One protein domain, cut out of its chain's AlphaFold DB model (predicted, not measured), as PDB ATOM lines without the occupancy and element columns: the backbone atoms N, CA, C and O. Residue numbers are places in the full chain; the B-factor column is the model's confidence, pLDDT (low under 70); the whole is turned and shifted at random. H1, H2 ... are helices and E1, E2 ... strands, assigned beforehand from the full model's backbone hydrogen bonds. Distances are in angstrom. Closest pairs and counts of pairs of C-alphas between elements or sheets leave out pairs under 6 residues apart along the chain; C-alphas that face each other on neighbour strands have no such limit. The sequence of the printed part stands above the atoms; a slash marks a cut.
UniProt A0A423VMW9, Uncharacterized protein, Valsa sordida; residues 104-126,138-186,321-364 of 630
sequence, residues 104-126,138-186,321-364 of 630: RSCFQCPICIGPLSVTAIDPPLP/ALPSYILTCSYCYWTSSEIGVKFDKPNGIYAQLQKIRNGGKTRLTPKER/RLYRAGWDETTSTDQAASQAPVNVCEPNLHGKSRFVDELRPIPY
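Overview. This is residues 104 to 126, 138 to 186 and 321 to 364 of the 630 residues of an uncharacterized protein of Valsa sordida (UniProt A0A423VMW9). Little regular structure is here: loops make most of the body, with a two-stranded antiparallel ribbon, E1 and E2, on one side and four short, scattered helices. H2 and H3 lie farthest out. The printed part has 116 residues, in order E1, E2, H1, H2, H3, H4; the class is mixed, with only 32 residues in named elements. It is compact, radius of gyration of the C-alphas 14.7 A, spanning 40 by 37 by 31 A.

Arrangement. Look first at E1, residues 116 to 121, and E2, residues 141 to 146, antiparallel at 145 degrees; N 119 and O 143 are within hydrogen-bond range at 2.9 A. H1, residues 166 to 170, H2, 183 to 186, H3, 321 to 325, and H4, 333 to 338, each touch no helix. Every O i to N i+4 pair is within hydrogen-bond range in H1, H3 and H4; H2 is too short for one.

Along the chain. Find C-alpha 116 at (-12.309, 26.025, -7.773); E1 runs 15.2 A from there. E2 spans 16.7 A. H4 ends at C-alpha 338, (-12.328, 40.126, -14.844).

Size, cuts and confidence. Cuts separate C-alphas 126 and 138 by 10.8 A, and 186 and 321 by 33.1 A. Links E2 to H1 and H1 to H2 are long. Low-confidence residues include 340 to 353.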
ATOM      1  N   ARG A 104     -13.475  33.045   2.700       87.06
ATOM      2  CA  ARG A 104     -13.521  31.605   3.038       87.06
ATOM      3  C   ARG A 104     -13.012  30.697   1.913       87.06
ATOM      4  O   ARG A 104     -13.596  29.650   1.651       87.06
ATOM      5  N   SER A 105     -11.956  31.113   1.220       85.00
ATOM      6  CA  SER A 105     -11.320  30.319   0.158       85.00
ATOM      7  C   SER A 105     -12.241  29.937  -1.018       85.00
ATOM      8  O   SER A 105     -11.996  28.944  -1.693       85.00
ATOM      9  N   CYS A 106     -13.313  30.695  -1.275       92.00
ATOM     10  CA  CYS A 106     -14.157  30.484  -2.452       92.00
ATOM     11  C   CYS A 106     -13.577  31.264  -3.629       92.00
ATOM     12  O   CYS A 106     -13.648  32.496  -3.638       92.00
ATOM     13  N   PHE A 107     -13.078  30.548  -4.635       91.75
ATOM     14  CA  PHE A 107     -12.475  31.139  -5.824       91.75
ATOM     15  C   PHE A 107     -13.139  30.666  -7.109       91.75
ATOM     16  O   PHE A 107     -13.648  29.550  -7.207       91.75
ATOM     17  N   GLN A 108     -13.078  31.543  -8.091       92.50
ATOM     18  CA  GLN A 108     -13.524  31.376  -9.450       92.50
ATOM     19  C   GLN A 108     -12.299  31.151 -10.344       92.50
ATOM     20  O   GLN A 108     -11.280  31.838 -10.208       92.50
ATOM     21  N   CYS A 109     -12.408  30.180 -11.245       91.88
ATOM     22  CA  CYS A 109     -11.377  29.864 -12.219       91.88
ATOM     23  C   CYS A 109     -11.142  31.065 -13.148       91.88
ATOM     24  O   CYS A 109     -12.119  31.596 -13.691       91.88
ATOM     25  N   PRO A 110      -9.877  31.471 -13.369       88.81
ATOM     26  CA  PRO A 110      -9.560  32.579 -14.263       88.81
ATOM     27  C   PRO A 110      -9.890  32.300 -15.735       88.81
ATOM     28  O   PRO A 110     -10.083  33.244 -16.489       88.81
ATOM     29  N   ILE A 111      -9.965  31.027 -16.140       88.62
ATOM     30  CA  ILE A 111     -10.171  30.633 -17.538       88.62
ATOM     31  C   ILE A 111     -11.663  30.498 -17.862       88.62
ATOM     32  O   ILE A 111     -12.149  31.135 -18.792       88.62
ATOM     33  N   CYS A 112     -12.391  29.684 -17.086       90.44
ATOM     34  CA  CYS A 112     -13.765  29.269 -17.406       90.44
ATOM     35  C   CYS A 112     -14.840  29.744 -16.416       90.44
ATOM     36  O   CYS A 112     -15.988  29.323 -16.533       90.44
ATOM     37  N   ILE A 113     -14.499  30.562 -15.408       89.56
ATOM     38  CA  ILE A 113     -15.459  31.104 -14.420       89.56
ATOM     39  C   ILE A 113     -16.081  30.020 -13.494       89.56
ATOM     40  O   ILE A 113     -16.858  30.317 -12.585       89.56
ATOM     41  N   GLY A 114     -15.698  28.750 -13.646       91.31
ATOM     42  CA  GLY A 114     -16.140  27.662 -12.773       91.31
ATOM     43  C   GLY A 114     -15.597  27.776 -11.337       91.31
ATOM     44  O   GLY A 114     -14.527  28.358 -11.130       91.31
ATOM     45  N   PRO A 115     -16.292  27.219 -10.328       93.31
ATOM     46  CA  PRO A 115     -15.783  27.140  -8.960       93.31
ATOM     47  C   PRO A 115     -14.498  26.304  -8.885       93.31
ATOM     48  O   PRO A 115     -14.390  25.253  -9.519       93.31
ATOM     49  N   LEU A 116     -13.536  26.761  -8.082       93.06
ATOM     50  CA  LEU A 116     -12.309  26.025  -7.773       93.06
ATOM     51  C   LEU A 116     -12.464  25.227  -6.475       93.06
ATOM     52  O   LEU A 116     -13.025  25.722  -5.493       93.06
ATOM     53  N   SER A 117     -11.923  24.012  -6.463       91.88
ATOM     54  CA  SER A 117     -11.826  23.153  -5.283       91.88
ATOM     55  C   SER A 117     -10.386  23.076  -4.784       91.88
ATOM     56  O   SER A 117      -9.439  23.262  -5.545       91.88
ATOM     57  N   VAL A 118     -10.224  22.816  -3.489       91.56
ATOM     58  CA  VAL A 118      -8.914  22.610  -2.866       91.56
ATOM     59  C   VAL A 118      -8.595  21.125  -2.912       91.56
ATOM     60  O   VAL A 118      -9.376  20.321  -2.399       91.56
ATOM     61  N   THR A 119      -7.459  20.760  -3.488       90.50
ATOM     62  CA  THR A 119      -6.959  19.382  -3.515       90.50
ATOM     63  C   THR A 119      -5.590  19.315  -2.850       90.50
ATOM     64  O   THR A 119      -4.789  20.245  -2.946       90.50
ATOM     65  N   ALA A 120      -5.350  18.238  -2.103       88.75
ATOM     66  CA  ALA A 120      -4.046  17.956  -1.520       88.75
ATOM     67  C   ALA A 120      -3.182  17.222  -2.552       88.75
ATOM     68  O   ALA A 120      -3.664  16.322  -3.240       88.75
ATOM     69  N   ILE A 121      -1.919  17.616  -2.645       84.56
ATOM     70  CA  ILE A 121      -0.877  16.937  -3.401       84.56
ATOM     71  C   ILE A 121       0.131  16.389  -2.400       84.56
ATOM     72  O   ILE A 121       0.746  17.149  -1.639       84.56
ATOM     73  N   ASP A 122       0.316  15.074  -2.460       76.19
ATOM     74  CA  ASP A 122       1.368  14.386  -1.733       76.19
ATOM     75  C   ASP A 122       2.743  14.740  -2.323       76.19
ATOM     76  O   ASP A 122       2.881  14.912  -3.541       76.19
ATOM     77  N   PRO A 123       3.779  14.885  -1.479       70.44
ATOM     78  CA  PRO A 123       5.129  15.133  -1.960       70.44
ATOM     79  C   PRO A 123       5.580  13.990  -2.891       70.44
ATOM     80  O   PRO A 123       5.242  12.831  -2.645       70.44
ATOM     81  N   PRO A 124       6.343  14.283  -3.963       65.62
ATOM     82  CA  PRO A 124       6.837  13.247  -4.866       65.62
ATOM     83  C   PRO A 124       7.674  12.214  -4.099       65.62
ATOM     84  O   PRO A 124       8.471  12.584  -3.231       65.62
ATOM     85  N   LEU A 125       7.491  10.924  -4.418       62.50
ATOM     86  CA  LEU A 125       8.254   9.841  -3.794       62.50
ATOM     87  C   LEU A 125       9.763  10.045  -4.025       62.50
ATOM     88  O   LEU A 125      10.168  10.417  -5.131       62.50
ATOM     89  N   PRO A 126      10.608   9.800  -3.011       59.50
ATOM     90  CA  PRO A 126      12.034  10.048  -3.106       59.50
ATOM     91  C   PRO A 126      12.692   9.054  -4.071       59.50
ATOM     92  O   PRO A 126      12.604   7.842  -3.903       59.50
ATOM     93  N   ALA A 138       8.012  15.949   5.014       62.47
ATOM     94  CA  ALA A 138       7.386  16.770   3.987       62.47
ATOM     95  C   ALA A 138       5.877  16.895   4.248       62.47
ATOM     96  O   ALA A 138       5.134  15.916   4.214       62.47
ATOM     97  N   LEU A 139       5.421  18.118   4.529       67.38
ATOM     98  CA  LEU A 139       4.003  18.420   4.720       67.38
ATOM     99  C   LEU A 139       3.252  18.347   3.376       67.38
ATOM    100  O   LEU A 139       3.802  18.777   2.358       67.38
ATOM    101  N   PRO A 140       1.998  17.854   3.357       76.62
ATOM    102  CA  PRO A 140       1.182  17.852   2.149       76.62
ATOM    103  C   PRO A 140       0.939  19.291   1.687       76.62
ATOM    104  O   PRO A 140       0.580  20.161   2.486       76.62
ATOM    105  N   SER A 141       1.130  19.531   0.392       85.31
ATOM    106  CA  SER A 141       0.861  20.830  -0.229       85.31
ATOM    107  C   SER A 141      -0.551  20.849  -0.803       85.31
ATOM    108  O   SER A 141      -1.066  19.818  -1.220       85.31
ATOM    109  N   TYR A 142      -1.199  22.006  -0.834       89.94
ATOM    110  CA  TYR A 142      -2.553  22.154  -1.359       89.94
ATOM    111  C   TYR A 142      -2.529  23.011  -2.621       89.94
ATOM    112  O   TYR A 142      -1.777  23.985  -2.705       89.94
ATOM    113  N   ILE A 143      -3.372  22.678  -3.593       91.88
ATOM    114  CA  ILE A 143      -3.567  23.458  -4.818       91.88
ATOM    115  C   ILE A 143      -5.051  23.714  -5.063       91.88
ATOM    116  O   ILE A 143      -5.923  23.066  -4.480       91.88
ATOM    117  N   LEU A 144      -5.338  24.684  -5.927       92.62
ATOM    118  CA  LEU A 144      -6.683  24.903  -6.448       92.62
ATOM    119  C   LEU A 144      -6.824  24.207  -7.798       92.62
ATOM    120  O   LEU A 144      -5.979  24.396  -8.668       92.62
ATOM    121  N   THR A 145      -7.902  23.451  -7.976       94.44
ATOM    122  CA  THR A 145      -8.211  22.720  -9.211       94.44
ATOM    123  C   THR A 145      -9.591  23.090  -9.731       94.44
ATOM    124  O   THR A 145     -10.546  23.198  -8.957       94.44
ATOM    125  N   CYS A 146      -9.717  23.267 -11.044       94.50
ATOM    126  CA  CYS A 146     -10.997  23.453 -11.713       94.50
ATOM    127  C   CYS A 146     -11.509  22.126 -12.282       94.50
ATOM    128  O   CYS A 146     -10.805  21.469 -13.035       94.50
ATOM    129  N   SER A 147     -12.762  21.759 -12.007       92.81
ATOM    130  CA  SER A 147     -13.368  20.537 -12.560       92.81
ATOM    131  C   SER A 147     -13.824  20.654 -14.021       92.81
ATOM    132  O   SER A 147     -14.188  19.647 -14.613       92.81
ATOM    133  N   TYR A 148     -13.878  21.869 -14.579       93.62
ATOM    134  CA  TYR A 148     -14.404  22.119 -15.928       93.62
ATOM    135  C   TYR A 148     -13.296  22.157 -16.981       93.62
ATOM    136  O   TYR A 148     -13.338  21.415 -17.952       93.62
ATOM    137  N   CYS A 149     -12.305  23.027 -16.781       91.88
ATOM    138  CA  CYS A 149     -11.185  23.214 -17.709       91.88
ATOM    139  C   CYS A 149      -9.883  22.561 -17.227       91.88
ATOM    140  O   CYS A 149      -8.850  22.760 -17.851       91.88
ATOM    141  N   TYR A 150      -9.920  21.834 -16.104       91.94
ATOM    142  CA  TYR A 150      -8.760  21.180 -15.482       91.94
ATOM    143  C   TYR A 150      -7.602  22.102 -15.074       91.94
ATOM    144  O   TYR A 150      -6.565  21.605 -14.653       91.94
ATOM    145  N   TRP A 151      -7.801  23.423 -15.105       92.38
ATOM    146  CA  TRP A 151      -6.817  24.402 -14.648       92.38
ATOM    147  C   TRP A 151      -6.389  24.150 -13.203       92.38
ATOM    148  O   TRP A 151      -7.237  23.927 -12.323       92.38
ATOM    149  N   THR A 152      -5.091  24.268 -12.948       92.12
ATOM    150  CA  THR A 152      -4.488  24.073 -11.631       92.12
ATOM    151  C   THR A 152      -3.654  25.270 -11.182       92.12
ATOM    152  O   THR A 152      -2.921  25.875 -11.959       92.12
ATOM    153  N   SER A 153      -3.661  25.587  -9.881       90.12
ATOM    154  CA  SER A 153      -2.794  26.655  -9.350       90.12
ATOM    155  C   SER A 153      -1.298  26.340  -9.448       90.12
ATOM    156  O   SER A 153      -0.473  27.243  -9.314       90.12
ATOM    157  N   SER A 154      -0.935  25.080  -9.702       87.31
ATOM    158  CA  SER A 154       0.436  24.679 -10.022       87.31
ATOM    159  C   SER A 154       0.945  25.265 -11.334       87.31
ATOM    160  O   SER A 154       2.138  25.550 -11.400       87.31
ATOM    161  N   GLU A 155       0.082  25.497 -12.330       86.50
ATOM    162  CA  GLU A 155       0.471  26.102 -13.618       86.50
ATOM    163  C   GLU A 155       1.056  27.506 -13.422       86.50
ATOM    164  O   GLU A 155       2.072  27.848 -14.013       86.50
ATOM    165  N   ILE A 156       0.503  28.277 -12.480       84.50
ATOM    166  CA  ILE A 156       1.002  29.614 -12.110       84.50
ATOM    167  C   ILE A 156       2.070  29.582 -10.998       84.50
ATOM    168  O   ILE A 156       2.452  30.618 -10.443       84.50
ATOM    169  N   GLY A 157       2.534  28.389 -10.611       83.88
ATOM    170  CA  GLY A 157       3.538  28.183  -9.565       83.88
ATOM    171  C   GLY A 157       3.061  28.476  -8.138       83.88
ATOM    172  O   GLY A 157       3.887  28.740  -7.265       83.88
ATOM    173  N   VAL A 158       1.750  28.456  -7.871       85.88
ATOM    174  CA  VAL A 158       1.179  28.725  -6.540       85.88
ATOM    175  C   VAL A 158       0.778  27.418  -5.852       85.88
ATOM    176  O   VAL A 158      -0.133  26.707  -6.287       85.88
ATOM    177  N   LYS A 159       1.436  27.140  -4.724       88.81
ATOM    178  CA  LYS A 159       1.130  26.038  -3.803       88.81
ATOM    179  C   LYS A 159       0.853  26.603  -2.412       88.81
ATOM    180  O   LYS A 159       1.441  27.612  -2.028       88.81
ATOM    181  N   PHE A 160      -0.051  25.967  -1.680       88.06
ATOM    182  CA  PHE A 160      -0.482  26.390  -0.352       88.06
ATOM    183  C   PHE A 160      -0.008  25.394   0.706       88.06
ATOM    184  O   PHE A 160      -0.054  24.185   0.489       88.06
ATOM    185  N   ASP A 161       0.381  25.893   1.875       85.69
ATOM    186  CA  ASP A 161       0.872  25.043   2.969       85.69
ATOM    187  C   ASP A 161      -0.277  24.444   3.787       85.69
ATOM    188  O   ASP A 161      -0.152  23.390   4.407       85.69
ATOM    189  N   LYS A 162      -1.412  25.153   3.849       86.69
ATOM    190  CA  LYS A 162      -2.577  24.771   4.659       86.69
ATOM    191  C   LYS A 162      -3.852  24.792   3.818       86.69
ATOM    192  O   LYS A 162      -4.015  25.719   3.021       86.69
ATOM    193  N   PRO A 163      -4.814  23.887   4.078       84.62
ATOM    194  CA  PRO A 163      -6.093  23.875   3.364       84.62
ATOM    195  C   PRO A 163      -7.000  25.043   3.783       84.62
ATOM    196  O   PRO A 163      -7.879  25.472   3.041       84.62
ATOM    197  N   ASN A 164      -6.785  25.577   4.988       85.69
ATOM    198  CA  ASN A 164      -7.569  26.668   5.553       85.69
ATOM    199  C   ASN A 164      -6.888  28.022   5.324       85.69
ATOM    200  O   ASN A 164      -5.662  28.143   5.360       85.69
ATOM    201  N   GLY A 165      -7.694  29.069   5.132       84.69
ATOM    202  CA  GLY A 165      -7.190  30.438   4.981       84.69
ATOM    203  C   GLY A 165      -6.443  30.691   3.668       84.69
ATOM    204  O   GLY A 165      -5.558  31.544   3.634       84.69
ATOM    205  N   ILE A 166      -6.797  29.980   2.591       88.06
ATOM    206  CA  ILE A 166      -6.176  30.118   1.260       88.06
ATOM    207  C   ILE A 166      -6.254  31.562   0.767       88.06
ATOM    208  O   ILE A 166      -5.300  32.052   0.182       88.06
ATOM    209  N   TYR A 167      -7.335  32.282   1.079       86.88
ATOM    210  CA  TYR A 167      -7.448  33.713   0.783       86.88
ATOM    211  C   TYR A 167      -6.266  34.530   1.328       86.88
ATOM    212  O   TYR A 167      -5.624  35.264   0.580       86.88
ATOM    213  N   ALA A 168      -5.920  34.351   2.605       84.38
ATOM    214  CA  ALA A 168      -4.809  35.065   3.230       84.38
ATOM    215  C   ALA A 168      -3.435  34.580   2.734       84.38
ATOM    216  O   ALA A 168      -2.486  35.363   2.708       84.38
ATOM    217  N   GLN A 169      -3.312  33.305   2.347       86.25
ATOM    218  CA  GLN A 169      -2.085  32.767   1.750       86.25
ATOM    219  C   GLN A 169      -1.870  33.327   0.337       86.25
ATOM    220  O   GLN A 169      -0.792  33.832   0.039       86.25
ATOM    221  N   LEU A 170      -2.909  33.341  -0.503       84.56
ATOM    222  CA  LEU A 170      -2.849  33.855  -1.874       84.56
ATOM    223  C   LEU A 170      -2.497  35.351  -1.918       84.56
ATOM    224  O   LEU A 170      -1.752  35.776  -2.794       84.56
ATOM    225  N   GLN A 171      -2.960  36.141  -0.944       79.50
ATOM    226  CA  GLN A 171      -2.577  37.556  -0.804       79.50
ATOM    227  C   GLN A 171      -1.085  37.772  -0.486       79.50
ATOM    228  O   GLN A 171      -0.564  38.871  -0.690       79.50
ATOM    229  N   LYS A 172      -0.401  36.749   0.039       78.56
ATOM    230  CA  LYS A 172       1.026  36.788   0.396       78.56
ATOM    231  C   LYS A 172       1.923  36.119  -0.640       78.56
ATOM    232  O   LYS A 172       3.137  36.189  -0.498       78.56
ATOM    233  N   ILE A 173       1.363  35.465  -1.651       80.06
ATOM    234  CA  ILE A 173       2.120  34.698  -2.643       80.06
ATOM    235  C   ILE A 173       1.942  35.367  -4.006       80.06
ATOM    236  O   ILE A 173       0.812  35.577  -4.452       80.06
ATOM    237  N   ARG A 174       3.045  35.707  -4.678       74.75
ATOM    238  CA  ARG A 174       3.074  36.185  -6.075       74.75
ATOM    239  C   ARG A 174       3.118  34.998  -7.048       74.75
ATOM    240  O   ARG A 174       3.307  33.861  -6.617       74.75
ATOM    241  N   ASN A 175       2.879  35.239  -8.341       75.25
ATOM    242  CA  ASN A 175       2.984  34.174  -9.343       75.25
ATOM    243  C   ASN A 175       4.426  33.642  -9.340       75.25
ATOM    244  O   ASN A 175       5.371  34.372  -9.018       75.25
ATOM    245  N   GLY A 176       4.586  32.337  -9.559       69.12
ATOM    246  CA  GLY A 176       5.857  31.638  -9.347       69.12
ATOM    247  C   GLY A 176       6.225  31.395  -7.873       69.12
ATOM    248  O   GLY A 176       7.392  31.164  -7.572       69.12
ATOM    249  N   GLY A 177       5.268  31.489  -6.942       69.00
ATOM    250  CA  GLY A 177       5.438  31.059  -5.545       69.00
ATOM    251  C   GLY A 177       6.261  31.998  -4.655       69.00
ATOM    252  O   GLY A 177       6.535  31.673  -3.500       69.00
ATOM    253  N   LYS A 178       6.656  33.174  -5.155       70.56
ATOM    254  CA  LYS A 178       7.486  34.132  -4.406       70.56
ATOM    255  C   LYS A 178       6.687  34.763  -3.263       70.56
ATOM    256  O   LYS A 178       5.589  35.285  -3.478       70.56
ATOM    257  N   THR A 179       7.242  34.753  -2.052       68.19
ATOM    258  CA  THR A 179       6.605  35.354  -0.874       68.19
ATOM    259  C   THR A 179       6.663  36.880  -0.932       68.19
ATOM    260  O   THR A 179       7.664  37.496  -1.299       68.19
ATOM    261  N   ARG A 180       5.546  37.512  -0.582       66.81
ATOM    262  CA  ARG A 180       5.377  38.959  -0.523       66.81
ATOM    263  C   ARG A 180       5.729  39.453   0.877       66.81
ATOM    264  O   ARG A 180       5.132  39.018   1.857       66.81
ATOM    265  N   LEU A 181       6.640  40.420   0.951       61.56
ATOM    266  CA  LEU A 181       6.923  41.162   2.181       61.56
ATOM    267  C   LEU A 181       5.713  42.027   2.549       61.56
ATOM    268  O   LEU A 181       5.257  42.830   1.732       61.56
ATOM    269  N   THR A 182       5.200  41.884   3.767       60.00
ATOM    270  CA  THR A 182       4.072  42.694   4.245       60.00
ATOM    271  C   THR A 182       4.487  44.159   4.455       60.00
ATOM    272  O   THR A 182       5.656  44.436   4.736       60.00
ATOM    273  N   PRO A 183       3.554  45.132   4.401       57.00
ATOM    274  CA  PRO A 183       3.864  46.540   4.681       57.00
ATOM    275  C   PRO A 183       4.552  46.770   6.038       57.00
ATOM    276  O   PRO A 183       5.379  47.670   6.175       57.00
ATOM    277  N   LYS A 184       4.245  45.928   7.036       56.84
ATOM    278  CA  LYS A 184       4.864  45.961   8.366       56.84
ATOM    279  C   LYS A 184       6.316  45.477   8.330       56.84
ATOM    280  O   LYS A 184       7.189  46.190   8.806       56.84
ATOM    281  N   GLU A 185       6.586  44.343   7.685       61.75
ATOM    282  CA  GLU A 185       7.953  43.825   7.504       61.75
ATOM    283  C   GLU A 185       8.819  44.764   6.659       61.75
ATOM    284  O   GLU A 185      10.015  44.893   6.908       61.75
ATOM    285  N   ARG A 186       8.221  45.476   5.694       61.62
ATOM    286  CA  ARG A 186       8.910  46.524   4.922       61.62
ATOM    287  C   ARG A 186       9.268  47.729   5.790       61.62
ATOM    288  O   ARG A 186      10.384  48.229   5.696       61.62
ATOM    289  N   ARG A 321       7.552  36.976 -27.010       85.75
ATOM    290  CA  ARG A 321       6.732  35.938 -26.384       85.75
ATOM    291  C   ARG A 321       5.429  35.729 -27.153       85.75
ATOM    292  O   ARG A 321       5.109  34.582 -27.446       85.75
ATOM    293  N   LEU A 322       4.739  36.799 -27.554       85.69
ATOM    294  CA  LEU A 322       3.530  36.717 -28.386       85.69
ATOM    295  C   LEU A 322       3.787  35.982 -29.709       85.69
ATOM    296  O   LEU A 322       2.996  35.123 -30.095       85.69
ATOM    297  N   TYR A 323       4.910  36.265 -30.380       87.12
ATOM    298  CA  TYR A 323       5.266  35.587 -31.632       87.12
ATOM    299  C   TYR A 323       5.520  34.084 -31.463       87.12
ATOM    300  O   TYR A 323       5.237  33.321 -32.385       87.12
ATOM    301  N   ARG A 324       6.058  33.651 -30.316       87.19
ATOM    302  CA  ARG A 324       6.343  32.230 -30.048       87.19
ATOM    303  C   ARG A 324       5.114  31.453 -29.574       87.19
ATOM    304  O   ARG A 324       4.948  30.305 -29.967       87.19
ATOM    305  N   ALA A 325       4.305  32.072 -28.724       80.12
ATOM    306  CA  ALA A 325       3.213  31.447 -27.984       80.12
ATOM    307  C   ALA A 325       1.898  31.331 -28.779       80.12
ATOM    308  O   ALA A 325       1.095  30.430 -28.545       80.12
ATOM    309  N   GLY A 326       1.667  32.234 -29.739       83.81
ATOM    310  CA  GLY A 326       0.409  32.282 -30.486       83.81
ATOM    311  C   GLY A 326      -0.779  32.764 -29.639       83.81
ATOM    312  O   GLY A 326      -0.606  33.339 -28.568       83.81
ATOM    313  N   TRP A 327      -2.003  32.572 -30.144       83.19
ATOM    314  CA  TRP A 327      -3.223  33.119 -29.530       83.19
ATOM    315  C   TRP A 327      -3.709  32.342 -28.299       83.19
ATOM    316  O   TRP A 327      -4.295  32.948 -27.405       83.19
ATOM    317  N   ASP A 328      -3.452  31.036 -28.217       82.81
ATOM    318  CA  ASP A 328      -4.003  30.175 -27.157       82.81
ATOM    319  C   ASP A 328      -3.423  30.476 -25.762       82.81
ATOM    320  O   ASP A 328      -4.092  30.271 -24.752       82.81
ATOM    321  N   GLU A 329      -2.203  31.015 -25.695       85.25
ATOM    322  CA  GLU A 329      -1.561  31.432 -24.438       85.25
ATOM    323  C   GLU A 329      -1.894  32.879 -24.039       85.25
ATOM    324  O   GLU A 329      -1.505  33.338 -22.958       85.25
ATOM    325  N   THR A 330      -2.610  33.620 -24.891       87.19
ATOM    326  CA  THR A 330      -3.005  35.008 -24.615       87.19
ATOM    327  C   THR A 330      -4.350  35.085 -23.906       87.19
ATOM    328  O   THR A 330      -5.222  34.231 -24.056       87.19
ATOM    329  N   THR A 331      -4.535  36.127 -23.101       86.75
ATOM    330  CA  THR A 331      -5.789  36.347 -22.382       86.75
ATOM    331  C   THR A 331      -6.844  36.955 -23.297       86.75
ATOM    332  O   THR A 331      -6.590  37.877 -24.074       86.75
ATOM    333  N   SER A 332      -8.083  36.483 -23.166       87.88
ATOM    334  CA  SER A 332      -9.224  37.169 -23.778       87.88
ATOM    335  C   SER A 332      -9.507  38.507 -23.084       87.88
ATOM    336  O   SER A 332      -9.163  38.720 -21.916       87.88
ATOM    337  N   THR A 333     -10.205  39.407 -23.780       84.94
ATOM    338  CA  THR A 333     -10.607  40.716 -23.239       84.94
ATOM    339  C   THR A 333     -11.415  40.594 -21.952       84.94
ATOM    340  O   THR A 333     -11.205  41.371 -21.019       84.94
ATOM    341  N   ASP A 334     -12.299  39.600 -21.880       84.94
ATOM    342  CA  ASP A 334     -13.167  39.364 -20.728       84.94
ATOM    343  C   ASP A 334     -12.377  38.803 -19.543       84.94
ATOM    344  O   ASP A 334     -12.552  39.262 -18.411       84.94
ATOM    345  N   GLN A 335     -11.446  37.873 -19.790       84.75
ATOM    346  CA  GLN A 335     -10.537  37.364 -18.759       84.75
ATOM    347  C   GLN A 335      -9.681  38.497 -18.188       84.75
ATOM    348  O   GLN A 335      -9.655  38.683 -16.970       84.75
ATOM    349  N   ALA A 336      -9.072  39.317 -19.048       81.00
ATOM    350  CA  ALA A 336      -8.267  40.464 -18.639       81.00
ATOM    351  C   ALA A 336      -9.083  41.536 -17.890       81.00
ATOM    352  O   ALA A 336      -8.561  42.170 -16.977       81.00
ATOM    353  N   ALA A 337     -10.357  41.745 -18.244       80.69
ATOM    354  CA  ALA A 337     -11.248  42.670 -17.537       80.69
ATOM    355  C   ALA A 337     -11.747  42.118 -16.189       80.69
ATOM    356  O   ALA A 337     -12.020  42.887 -15.265       80.69
ATOM    357  N   SER A 338     -11.890  40.795 -16.075       79.50
ATOM    358  CA  SER A 338     -12.328  40.126 -14.844       79.50
ATOM    359  C   SER A 338     -11.247  40.117 -13.758       79.50
ATOM    360  O   SER A 338     -11.564  40.145 -12.563       79.50
ATOM    361  N   GLN A 339      -9.976  40.127 -14.168       77.19
ATOM    362  CA  GLN A 339      -8.854  40.418 -13.288       77.19
ATOM    363  C   GLN A 339      -8.969  41.883 -12.854       77.19
ATOM    364  O   GLN A 339      -9.003  42.796 -13.677       77.19
ATOM    365  N   ALA A 340      -9.091  42.128 -11.548       62.34
ATOM    366  CA  ALA A 340      -9.175  43.495 -11.046       62.34
ATOM    367  C   ALA A 340      -7.923  44.288 -11.480       62.34
ATOM    368  O   ALA A 340      -6.829  43.722 -11.462       62.34
ATOM    369  N   PRO A 341      -8.025  45.605 -11.761       52.75
ATOM    370  CA  PRO A 341      -6.867  46.454 -12.086       52.75
ATOM    371  C   PRO A 341      -5.848  46.568 -10.939       52.75
ATOM    372  O   PRO A 341      -4.822  47.219 -11.071       52.75
ATOM    373  N   VAL A 342      -6.122  45.917  -9.808       49.09
ATOM    374  CA  VAL A 342      -5.177  45.695  -8.727       49.09
ATOM    375  C   VAL A 342      -5.157  44.195  -8.445       49.09
ATOM    376  O   VAL A 342      -5.685  43.717  -7.440       49.09
ATOM    377  N   ASN A 343      -4.511  43.424  -9.319       47.41
ATOM    378  CA  ASN A 343      -3.783  42.261  -8.834       47.41
ATOM    379  C   ASN A 343      -2.675  42.823  -7.941       47.41
ATOM    380  O   ASN A 343      -1.559  43.057  -8.379       47.41
ATOM    381  N   VAL A 344      -3.019  43.047  -6.670       49.59
ATOM    382  CA  VAL A 344      -2.197  43.533  -5.544       49.59
ATOM    383  C   VAL A 344      -0.806  42.866  -5.450       49.59
ATOM    384  O   VAL A 344       0.059  43.271  -4.680       49.59
ATOM    385  N   CYS A 345      -0.598  41.789  -6.198       45.09
ATOM    386  CA  CYS A 345       0.551  40.914  -6.132       45.09
ATOM    387  C   CYS A 345       1.349  40.823  -7.437       45.09
ATOM    388  O   CYS A 345       2.315  40.064  -7.443       45.09
ATOM    389  N   GLU A 346       1.031  41.561  -8.501       51.31
ATOM    390  CA  GLU A 346       1.876  41.603  -9.704       51.31
ATOM    391  C   GLU A 346       2.325  43.025 -10.038       51.31
ATOM    392  O   GLU A 346       1.545  43.966  -9.885       51.31
ATOM    393  N   PRO A 347       3.591  43.207 -10.449       51.00
ATOM    394  CA  PRO A 347       4.146  44.507 -10.783       51.00
ATOM    395  C   PRO A 347       3.736  44.895 -12.208       51.00
ATOM    396  O   PRO A 347       4.583  45.230 -13.021       51.00
ATOM    397  N   ASN A 348       2.450  44.851 -12.551       53.88
ATOM    398  CA  ASN A 348       2.032  45.269 -13.888       53.88
ATOM    399  C   ASN A 348       1.557  46.710 -13.817       53.88
ATOM    400  O   ASN A 348       0.370  47.009 -13.935       53.88
ATOM    401  N   LEU A 349       2.509  47.615 -13.579       47.31
ATOM    402  CA  LEU A 349       2.207  49.036 -13.451       47.31
ATOM    403  C   LEU A 349       1.634  49.624 -14.757       47.31
ATOM    404  O   LEU A 349       0.920  50.623 -14.713       47.31
ATOM    405  N   HIS A 350       1.852  48.960 -15.903       48.59
ATOM    406  CA  HIS A 350       1.385  49.420 -17.219       48.59
ATOM    407  C   HIS A 350       0.745  48.340 -18.113       48.59
ATOM    408  O   HIS A 350       0.517  48.582 -19.296       48.59
ATOM    409  N   GLY A 351       0.389  47.166 -17.578       51.91
ATOM    410  CA  GLY A 351      -0.153  46.065 -18.382       51.91
ATOM    411  C   GLY A 351      -1.312  45.340 -17.708       51.91
ATOM    412  O   GLY A 351      -1.211  44.894 -16.572       51.91
ATOM    413  N   LYS A 352      -2.430  45.170 -18.418       60.16
ATOM    414  CA  LYS A 352      -3.365  44.084 -18.085       60.16
ATOM    415  C   LYS A 352      -2.619  42.763 -18.282       60.16
ATOM    416  O   LYS A 352      -1.791  42.700 -19.185       60.16
ATOM    417  N   SER A 353      -2.922  41.738 -17.486       69.69
ATOM    418  CA  SER A 353      -2.386  40.385 -17.695       69.69
ATOM    419  C   SER A 353      -2.609  39.972 -19.154       69.69
ATOM    420  O   SER A 353      -3.769  39.858 -19.571       69.69
ATOM    421  N   ARG A 354      -1.533  39.826 -19.932       78.50
ATOM    422  CA  ARG A 354      -1.584  39.557 -21.384       78.50
ATOM    423  C   ARG A 354      -1.566  38.061 -21.670       78.50
ATOM    424  O   ARG A 354      -2.108  37.635 -22.685       78.50
ATOM    425  N   PHE A 355      -0.986  37.279 -20.759       84.50
ATOM    426  CA  PHE A 355      -0.840  35.830 -20.884       84.50
ATOM    427  C   PHE A 355      -1.651  35.076 -19.827       84.50
ATOM    428  O   PHE A 355      -1.902  35.584 -18.731       84.50
ATOM    429  N   VAL A 356      -2.074  33.855 -20.154       84.81
ATOM    430  CA  VAL A 356      -2.911  33.017 -19.277       84.81
ATOM    431  C   VAL A 356      -2.194  32.673 -17.965       84.81
ATOM    432  O   VAL A 356      -2.832  32.671 -16.912       84.81
ATOM    433  N   ASP A 357      -0.871  32.499 -17.994       81.31
ATOM    434  CA  ASP A 357      -0.042  32.193 -16.813       81.31
ATOM    435  C   ASP A 357      -0.011  33.320 -15.767       81.31
ATOM    436  O   ASP A 357       0.337  33.108 -14.604       81.31
ATOM    437  N   GLU A 358      -0.358  34.541 -16.174       80.19
ATOM    438  CA  GLU A 358      -0.421  35.706 -15.287       80.19
ATOM    439  C   GLU A 358      -1.767  35.766 -14.549       80.19
ATOM    440  O   GLU A 358      -1.905  36.435 -13.518       80.19
ATOM    441  N   LEU A 359      -2.780  35.042 -15.038       84.12
ATOM    442  CA  LEU A 359      -4.113  35.058 -14.461       84.12
ATOM    443  C   LEU A 359      -4.143  34.364 -13.097       84.12
ATOM    444  O   LEU A 359      -3.649  33.255 -12.901       84.12
ATOM    445  N   ARG A 360      -4.828  34.995 -12.141       85.75
ATOM    446  CA  ARG A 360      -4.981  34.466 -10.783       85.75
ATOM    447  C   ARG A 360      -6.402  33.991 -10.501       85.75
ATOM    448  O   ARG A 360      -7.350  34.559 -11.049       85.75
ATOM    449  N   PRO A 361      -6.577  33.013  -9.590       89.31
ATOM    450  CA  PRO A 361      -7.873  32.691  -9.002       89.31
ATOM    451  C   PRO A 361      -8.570  33.935  -8.465       89.31
ATOM    452  O   PRO A 361      -8.021  34.649  -7.624       89.31
ATOM    453  N   ILE A 362      -9.803  34.167  -8.905       87.88
ATOM    454  CA  ILE A 362     -10.566  35.353  -8.518       87.88
ATOM    455  C   ILE A 362     -11.449  34.979  -7.323       87.88
ATOM    456  O   ILE A 362     -12.281  34.084  -7.443       87.88
ATOM    457  N   PRO A 363     -11.321  35.625  -6.154       89.56
ATOM    458  CA  PRO A 363     -12.255  35.405  -5.055       89.56
ATOM    459  C   PRO A 363     -13.699  35.698  -5.491       89.56
ATOM    460  O   PRO A 363     -13.942  36.685  -6.188       89.56
ATOM    461  N   TYR A 364     -14.674  34.899  -5.050       90.44
ATOM    462  CA  TYR A 364     -16.080  35.134  -5.409       90.44
ATOM    463  C   TYR A 364     -16.561  36.517  -4.950       90.44
ATOM    464  O   TYR A 364     -16.400  36.887  -3.782       90.44
TER     465      TYR A 364